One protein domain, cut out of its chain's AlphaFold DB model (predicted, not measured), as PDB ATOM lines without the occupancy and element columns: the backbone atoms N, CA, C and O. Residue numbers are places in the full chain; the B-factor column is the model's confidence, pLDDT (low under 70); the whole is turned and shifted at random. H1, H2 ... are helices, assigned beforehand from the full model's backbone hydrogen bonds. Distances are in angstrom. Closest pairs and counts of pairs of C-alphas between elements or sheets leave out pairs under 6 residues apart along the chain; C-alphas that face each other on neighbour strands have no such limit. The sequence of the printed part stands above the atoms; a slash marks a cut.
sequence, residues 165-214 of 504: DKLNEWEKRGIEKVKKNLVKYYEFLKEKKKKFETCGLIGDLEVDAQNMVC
ATOM      1  N   ASP A 165      30.168  29.349  46.637       94.06
ATOM      2  CA  ASP A 165      30.834  28.775  47.810       94.06
ATOM      3  C   ASP A 165      32.320  29.158  47.902       94.06
ATOM      4  O   ASP A 165      32.879  29.174  48.999       94.06
ATOM      5  N   LYS A 166      32.943  29.544  46.782       93.06
ATOM      6  CA  LYS A 166      34.330  30.042  46.739       93.06
ATOM      7  C   LYS A 166      34.453  31.529  47.065       93.06
ATOM      8  O   LYS A 166      35.558  32.022  47.306       93.06
ATOM      9  N   LEU A 167      33.333  32.248  47.067       94.88
ATOM     10  CA  LEU A 167      33.265  33.673  47.369       94.88
ATOM     11  C   LEU A 167      33.023  33.893  48.861       94.88
ATOM     12  O   LEU A 167      32.147  33.272  49.468       94.88
ATOM     13  N   ASN A 168      33.748  34.837  49.457       95.19
ATOM     14  CA  ASN A 168      33.430  35.272  50.815       95.19
ATOM     15  C   ASN A 168      32.245  36.263  50.827       95.19
ATOM     16  O   ASN A 168      31.865  36.839  49.808       95.19
ATOM     17  N   GLU A 169      31.664  36.502  52.003       95.88
ATOM     18  CA  GLU A 169      30.482  37.367  52.149       95.88
ATOM     19  C   GLU A 169      30.712  38.829  51.738       95.88
ATOM     20  O   GLU A 169      29.778  39.516  51.317       95.88
ATOM     21  N   TRP A 170      31.942  39.329  51.864       96.06
ATOM     22  CA  TRP A 170      32.280  40.672  51.401       96.06
ATOM     23  C   TRP A 170      32.287  40.735  49.867       96.06
ATOM     24  O   TRP A 170      31.697  41.657  49.302       96.06
ATOM     25  N   GLU A 171      32.852  39.724  49.203       96.88
ATOM     26  CA  GLU A 171      32.868  39.619  47.740       96.88
ATOM     27  C   GLU A 171      31.455  39.497  47.183       96.88
ATOM     28  O   GLU A 171      31.098  40.265  46.295       96.88
ATOM     29  N   LYS A 172      30.613  38.622  47.748       97.88
ATOM     30  CA  LYS A 172      29.214  38.456  47.314       97.88
ATOM     31  C   LYS A 172      28.449  39.779  47.327       97.88
ATOM     32  O   LYS A 172      27.830  40.154  46.333       97.88
ATOM     33  N   ARG A 173      28.531  40.535  48.430       97.50
ATOM     34  CA  ARG A 173      27.877  41.852  48.534       97.50
ATOM     35  C   ARG A 173      28.444  42.857  47.535       97.50
ATOM     36  O   ARG A 173      27.676  43.601  46.924       97.50
ATOM     37  N   GLY A 174      29.766  42.877  47.367       97.75
ATOM     38  CA  GLY A 174      30.436  43.737  46.395       97.75
ATOM     39  C   GLY A 174      30.010  43.430  44.960       97.75
ATOM     40  O   GLY A 174      29.681  44.348  44.214       97.75
ATOM     41  N   ILE A 175      29.951  42.148  44.593       98.38
ATOM     42  CA  ILE A 175      29.543  41.665  43.267       98.38
ATOM     43  C   ILE A 175      28.121  42.120  42.952       98.38
ATOM     44  O   ILE A 175      27.893  42.719  41.903       98.38
ATOM     45  N   GLU A 176      27.173  41.935  43.873       98.06
ATOM     46  CA  GLU A 176      25.788  42.377  43.671       98.06
ATOM     47  C   GLU A 176      25.665  43.893  43.488       98.06
ATOM     48  O   GLU A 176      24.866  44.372  42.677       98.06
ATOM     49  N   LYS A 177      26.480  44.675  44.202       96.88
ATOM     50  CA  LYS A 177      26.542  46.126  44.001       96.88
ATOM     51  C   LYS A 177      27.107  46.472  42.622       96.88
ATOM     52  O   LYS A 177      26.500  47.259  41.894       96.88
ATOM     53  N   VAL A 178      28.237  45.876  42.243       97.44
ATOM     54  CA  VAL A 178      28.903  46.145  40.961       97.44
ATOM     55  C   VAL A 178      28.025  45.734  39.784       97.44
ATOM     56  O   VAL A 178      27.914  46.507  38.838       97.44
ATOM     57  N   LYS A 179      27.305  44.608  39.855       97.94
ATOM     58  CA  LYS A 179      26.330  44.206  38.826       97.94
ATOM     59  C   LYS A 179      25.295  45.291  38.547       97.94
ATOM     60  O   LYS A 179      25.040  45.604  37.388       97.94
ATOM     61  N   LYS A 180      24.727  45.914  39.587       96.75
ATOM     62  CA  LYS A 180      23.748  47.009  39.422       96.75
ATOM     63  C   LYS A 180      24.346  48.205  38.678       96.75
ATOM     64  O   LYS A 180      23.659  48.821  37.865       96.75
ATOM     65  N   ASN A 181      25.617  48.518  38.931       95.25
ATOM     66  CA  ASN A 181      26.332  49.584  38.228       95.25
ATOM     67  C   ASN A 181      26.675  49.180  36.783       95.25
ATOM     68  O   ASN A 181      26.503  49.983  35.864       95.25
ATOM     69  N   LEU A 182      27.093  47.929  36.569       96.25
ATOM     70  CA  LEU A 182      27.418  47.380  35.253       96.25
ATOM     71  C   LEU A 182      26.205  47.322  34.329       96.25
ATOM     72  O   LEU A 182      26.359  47.657  33.165       96.25
ATOM     73  N   VAL A 183      25.007  46.985  34.820       97.31
ATOM     74  CA  VAL A 183      23.777  46.988  34.001       97.31
ATOM     75  C   VAL A 183      23.569  48.353  33.338       97.31
ATOM     76  O   VAL A 183      23.479  48.436  32.114       97.31
ATOM     77  N   LYS A 184      23.604  49.433  34.129       94.69
ATOM     78  CA  LYS A 184      23.466  50.806  33.618       94.69
ATOM     79  C   LYS A 184      24.590  51.168  32.650       94.69
ATOM     80  O   LYS A 184      24.374  51.820  31.632       94.69
ATOM     81  N   TYR A 185      25.816  50.748  32.961       93.44
ATOM     82  CA  TYR A 185      26.962  51.026  32.104       93.44
ATOM     83  C   TYR A 185      26.898  50.259  30.777       93.44
ATOM     84  O   TYR A 185      27.228  50.810  29.731       93.44
ATOM     85  N   TYR A 186      26.422  49.016  30.788       95.75
ATOM     86  CA  TYR A 186      26.221  48.209  29.592       95.75
ATOM     87  C   TYR A 186      25.166  48.824  28.674       95.75
ATOM     88  O   TYR A 186      25.365  48.857  27.461       95.75
ATOM     89  N   GLU A 187      24.064  49.326  29.234       95.81
ATOM     90  CA  GLU A 187      23.052  50.082  28.488       95.81
ATOM     91  C   GLU A 187      23.679  51.304  27.811       95.81
ATOM     92  O   GLU A 187      23.586  51.446  26.591       95.81
ATOM     93  N   PHE A 188      24.444  52.103  28.561       92.44
ATOM     94  CA  PHE A 188      25.186  53.237  28.011       92.44
ATOM     95  C   PHE A 188      26.148  52.832  26.876       92.44
ATOM     96  O   PHE A 188      26.215  53.498  25.840       92.44
ATOM     97  N   LEU A 189      26.899  51.735  27.029       92.00
ATOM     98  CA  LEU A 189      27.812  51.255  25.985       92.00
ATOM     99  C   LEU A 189      27.055  50.832  24.720       92.00
ATOM    100  O   LEU A 189      27.479  51.188  23.617       92.00
ATOM    101  N   LYS A 190      25.914  50.147  24.872       94.94
ATOM    102  CA  LYS A 190      25.033  49.767  23.757       94.94
ATOM    103  C   LYS A 190      24.490  50.996  23.028       94.94
ATOM    104  O   LYS A 190      24.595  51.061  21.803       94.94
ATOM    105  N   GLU A 191      23.998  52.000  23.752       95.62
ATOM    106  CA  GLU A 191      23.519  53.268  23.177       95.62
ATOM    107  C   GLU A 191      24.611  53.995  22.381       95.62
ATOM    108  O   GLU A 191      24.366  54.524  21.295       95.62
ATOM    109  N   LYS A 192      25.847  53.988  22.893       92.31
ATOM    110  CA  LYS A 192      27.015  54.579  22.222       92.31
ATOM    111  C   LYS A 192      27.637  53.676  21.156       92.31
ATOM    112  O   LYS A 192      28.649  54.070  20.575       92.31
ATOM    113  N   LYS A 193      27.063  52.496  20.890       94.88
ATOM    114  CA  LYS A 193      27.585  51.480  19.957       94.88
ATOM    115  C   LYS A 193      29.053  51.113  20.237       94.88
ATOM    116  O   LYS A 193      29.832  50.885  19.312       94.88
ATOM    117  N   LYS A 194      29.447  51.088  21.513       91.12
ATOM    118  CA  LYS A 194      30.788  50.689  21.958       91.12
ATOM    119  C   LYS A 194      30.799  49.212  22.332       91.12
ATOM    120  O   LYS A 194      29.852  48.720  22.936       91.12
ATOM    121  N   LYS A 195      31.888  48.518  21.997       91.06
ATOM    122  CA  LYS A 195      32.090  47.119  22.393       91.06
ATOM    123  C   LYS A 195      32.596  47.035  23.837       91.06
ATOM    124  O   LYS A 195      33.383  47.894  24.242       91.06
ATOM    125  N   PHE A 196      32.190  46.012  24.585       90.44
ATOM    126  CA  PHE A 196      32.583  45.816  25.988       90.44
ATOM    127  C   PHE A 196      34.102  45.688  26.150       90.44
ATOM    128  O   PHE A 196      34.700  46.323  27.019       90.44
ATOM    129  N   GLU A 197      34.746  44.986  25.224       88.06
ATOM    130  CA  GLU A 197      36.177  44.694  25.230       88.06
ATOM    131  C   GLU A 197      37.009  45.976  25.127       88.06
ATOM    132  O   GLU A 197      38.074  46.087  25.733       88.06
ATOM    133  N   THR A 198      36.492  47.009  24.442       83.19
ATOM    134  CA  THR A 198      37.161  48.324  24.376       83.19
ATOM    135  C   THR A 198      37.229  49.035  25.728       83.19
ATOM    136  O   THR A 198      38.020  49.961  25.902       83.19
ATOM    137  N   CYS A 199      36.410  48.606  26.688       83.44
ATOM    138  CA  CYS A 199      36.389  49.077  28.067       83.44
ATOM    139  C   CYS A 199      37.000  48.057  29.044       83.44
ATOM    140  O   CYS A 199      36.927  48.274  30.250       83.44
ATOM    141  N   GLY A 200      37.613  46.975  28.544       85.75
ATOM    142  CA  GLY A 200      38.198  45.921  29.376       85.75
ATOM    143  C   GLY A 200      37.167  44.989  30.019       85.75
ATOM    144  O   GLY A 200      37.474  44.374  31.037       85.75
ATOM    145  N   LEU A 201      35.961  44.916  29.450       90.94
ATOM    146  CA  LEU A 201      34.843  44.096  29.917       90.94
ATOM    147  C   LEU A 201      34.619  42.914  28.966       90.94
ATOM    148  O   LEU A 201      34.828  43.048  27.759       90.94
ATOM    149  N   ILE A 202      34.177  41.777  29.500       93.12
ATOM    150  CA  ILE A 202      33.882  40.557  28.729       93.12
ATOM    151  C   ILE A 202      32.435  40.578  28.211       93.12
ATOM    152  O   ILE A 202      32.128  39.946  27.204       93.12
ATOM    153  N   GLY A 203      31.545  41.336  28.861       93.94
ATOM    154  CA  GLY A 203      30.125  41.399  28.498       93.94
ATOM    155  C   GLY A 203      29.253  40.370  29.224       93.94
ATOM    156  O   GLY A 203      28.053  40.297  28.959       93.94
ATOM    157  N   ASP A 204      29.837  39.614  30.156       96.44
ATOM    158  CA  ASP A 204      29.120  38.793  31.129       96.44
ATOM    159  C   ASP A 204      29.102  39.519  32.483       96.44
ATOM    160  O   ASP A 204      30.150  39.792  33.070       96.44
ATOM    161  N   LEU A 205      27.900  39.836  32.976       96.62
ATOM    162  CA  LEU A 205      27.706  40.638  34.187       96.62
ATOM    163  C   LEU A 205      28.278  39.986  35.449       96.62
ATOM    164  O   LEU A 205      28.770  40.700  36.322       96.62
ATOM    165  N   GLU A 206      28.178  38.662  35.581       97.25
ATOM    166  CA  GLU A 206      28.712  37.945  36.742       97.25
ATOM    167  C   GLU A 206      30.234  37.976  36.699       97.25
ATOM    168  O   GLU A 206      30.884  38.387  37.661       97.25
ATOM    169  N   VAL A 207      30.797  37.583  35.559       96.44
ATOM    170  CA  VAL A 207      32.242  37.481  35.370       96.44
ATOM    171  C   VAL A 207      32.906  38.849  35.509       96.44
ATOM    172  O   VAL A 207      33.906  38.973  36.219       96.44
ATOM    173  N   ASP A 208      32.346  39.889  34.889       96.44
ATOM    174  CA  ASP A 208      32.883  41.246  34.981       96.44
ATOM    175  C   ASP A 208      32.777  41.797  36.408       96.44
ATOM    176  O   ASP A 208      33.742  42.376  36.909       96.44
ATOM    177  N   ALA A 209      31.667  41.557  37.116       97.62
ATOM    178  CA  ALA A 209      31.546  41.967  38.514       97.62
ATOM    179  C   ALA A 209      32.580  41.263  39.408       97.62
ATOM    180  O   ALA A 209      33.234  41.913  40.227       97.62
ATOM    181  N   GLN A 210      32.798  39.960  39.215       97.12
ATOM    182  CA  GLN A 210      33.842  39.229  39.929       97.12
ATOM    183  C   GLN A 210      35.246  39.736  39.580       97.12
ATOM    184  O   GLN A 210      36.058  39.917  40.485       97.12
ATOM    185  N   ASN A 211      35.530  40.038  38.311       95.44
ATOM    186  CA  ASN A 211      36.811  40.606  37.870       95.44
ATOM    187  C   ASN A 211      37.102  41.988  38.486       95.44
ATOM    188  O   ASN A 211      38.264  42.384  38.566       95.44
ATOM    189  N   MET A 212      36.072  42.718  38.921       96.31
ATOM    190  CA  MET A 212      36.197  44.036  39.556       96.31
ATOM    191  C   MET A 212      36.265  43.988  41.088       96.31
ATOM    192  O   MET A 212      36.775  44.936  41.693       96.31
ATOM    193  N   VAL A 213      35.753  42.923  41.713       97.50
ATOM    194  CA  VAL A 213      35.609  42.794  43.178       97.50
ATOM    195  C   VAL A 213      36.592  41.793  43.782       97.50
ATOM    196  O   VAL A 213      37.128  42.038  44.862       97.50
ATOM    197  N   CYS A 214      36.848  40.674  43.107       95.88
ATOM    198  CA  CYS A 214      37.757  39.646  43.599       95.88
ATOM    199  C   CYS A 214      39.197  40.077  43.304       95.88
ATOM    200  O   CYS A 214      39.594  40.217  42.144       95.88
TER     201      CYS A 214
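What this domain is: This is residues 165 to 214 of the 504 residues of the protein "Predicted protein" of Naegleria gruberi (UniProt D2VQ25). One long helix, H1, with a kink, makes the length of a rod, and after it the chain folds back along one side of H1. On this way back the very short H2 lies near the last part of H1, and H3 packs crosswise on its first half. The printed part has 50 residues and is all helix, with three named helices in the order H1, H2, H3 and no named strand. It is only just compact, close to loose, with a radius of gyration of the C-alphas of 11.5 A and spans of 36 by 16 by 12 A.

Where its parts are: Begin at Asp 165 and go on to C-alpha 169 at (30.482, 37.367, 52.149), where H1, residues 169 to 191, begins. It covers 33.8 A to C-alpha 191 at (23.519, 53.268, 23.177), with a kink of 30 degrees near residue 181. Next find H2, residues 196 to 199, 5.4 A long. H3, residues 205 to 213, measures 12.2 A and ends at C-alpha 213 at (35.609, 42.794, 43.178).

How they stand to each other: Look first at H1 and H3, which touch; their closest C-alphas, those of Ile 175 and Ala 209, are 5.2 A apart. They stand at a steep tilt of 58 degrees and run opposite ways. H1 and H2 are close but not clearly touching; their closest C-alphas, those of Leu 189 and Phe 196, are 7.2 A apart. H2 and H3 are apart. In H3 every O i to N i+4 pair is within hydrogen-bond range, in H1 18 of 19 are, and H2 is too short for such a pair.

The domain as a whole: The C-alphas farthest apart, those of Asp 165 and Lys 192, are 36.5 A apart. The printed part has no cut, and the links H1 to H2 and H2 to H3 are tight. The mean pLDDT of the printed part is 94.6, and no printed residue is under 70.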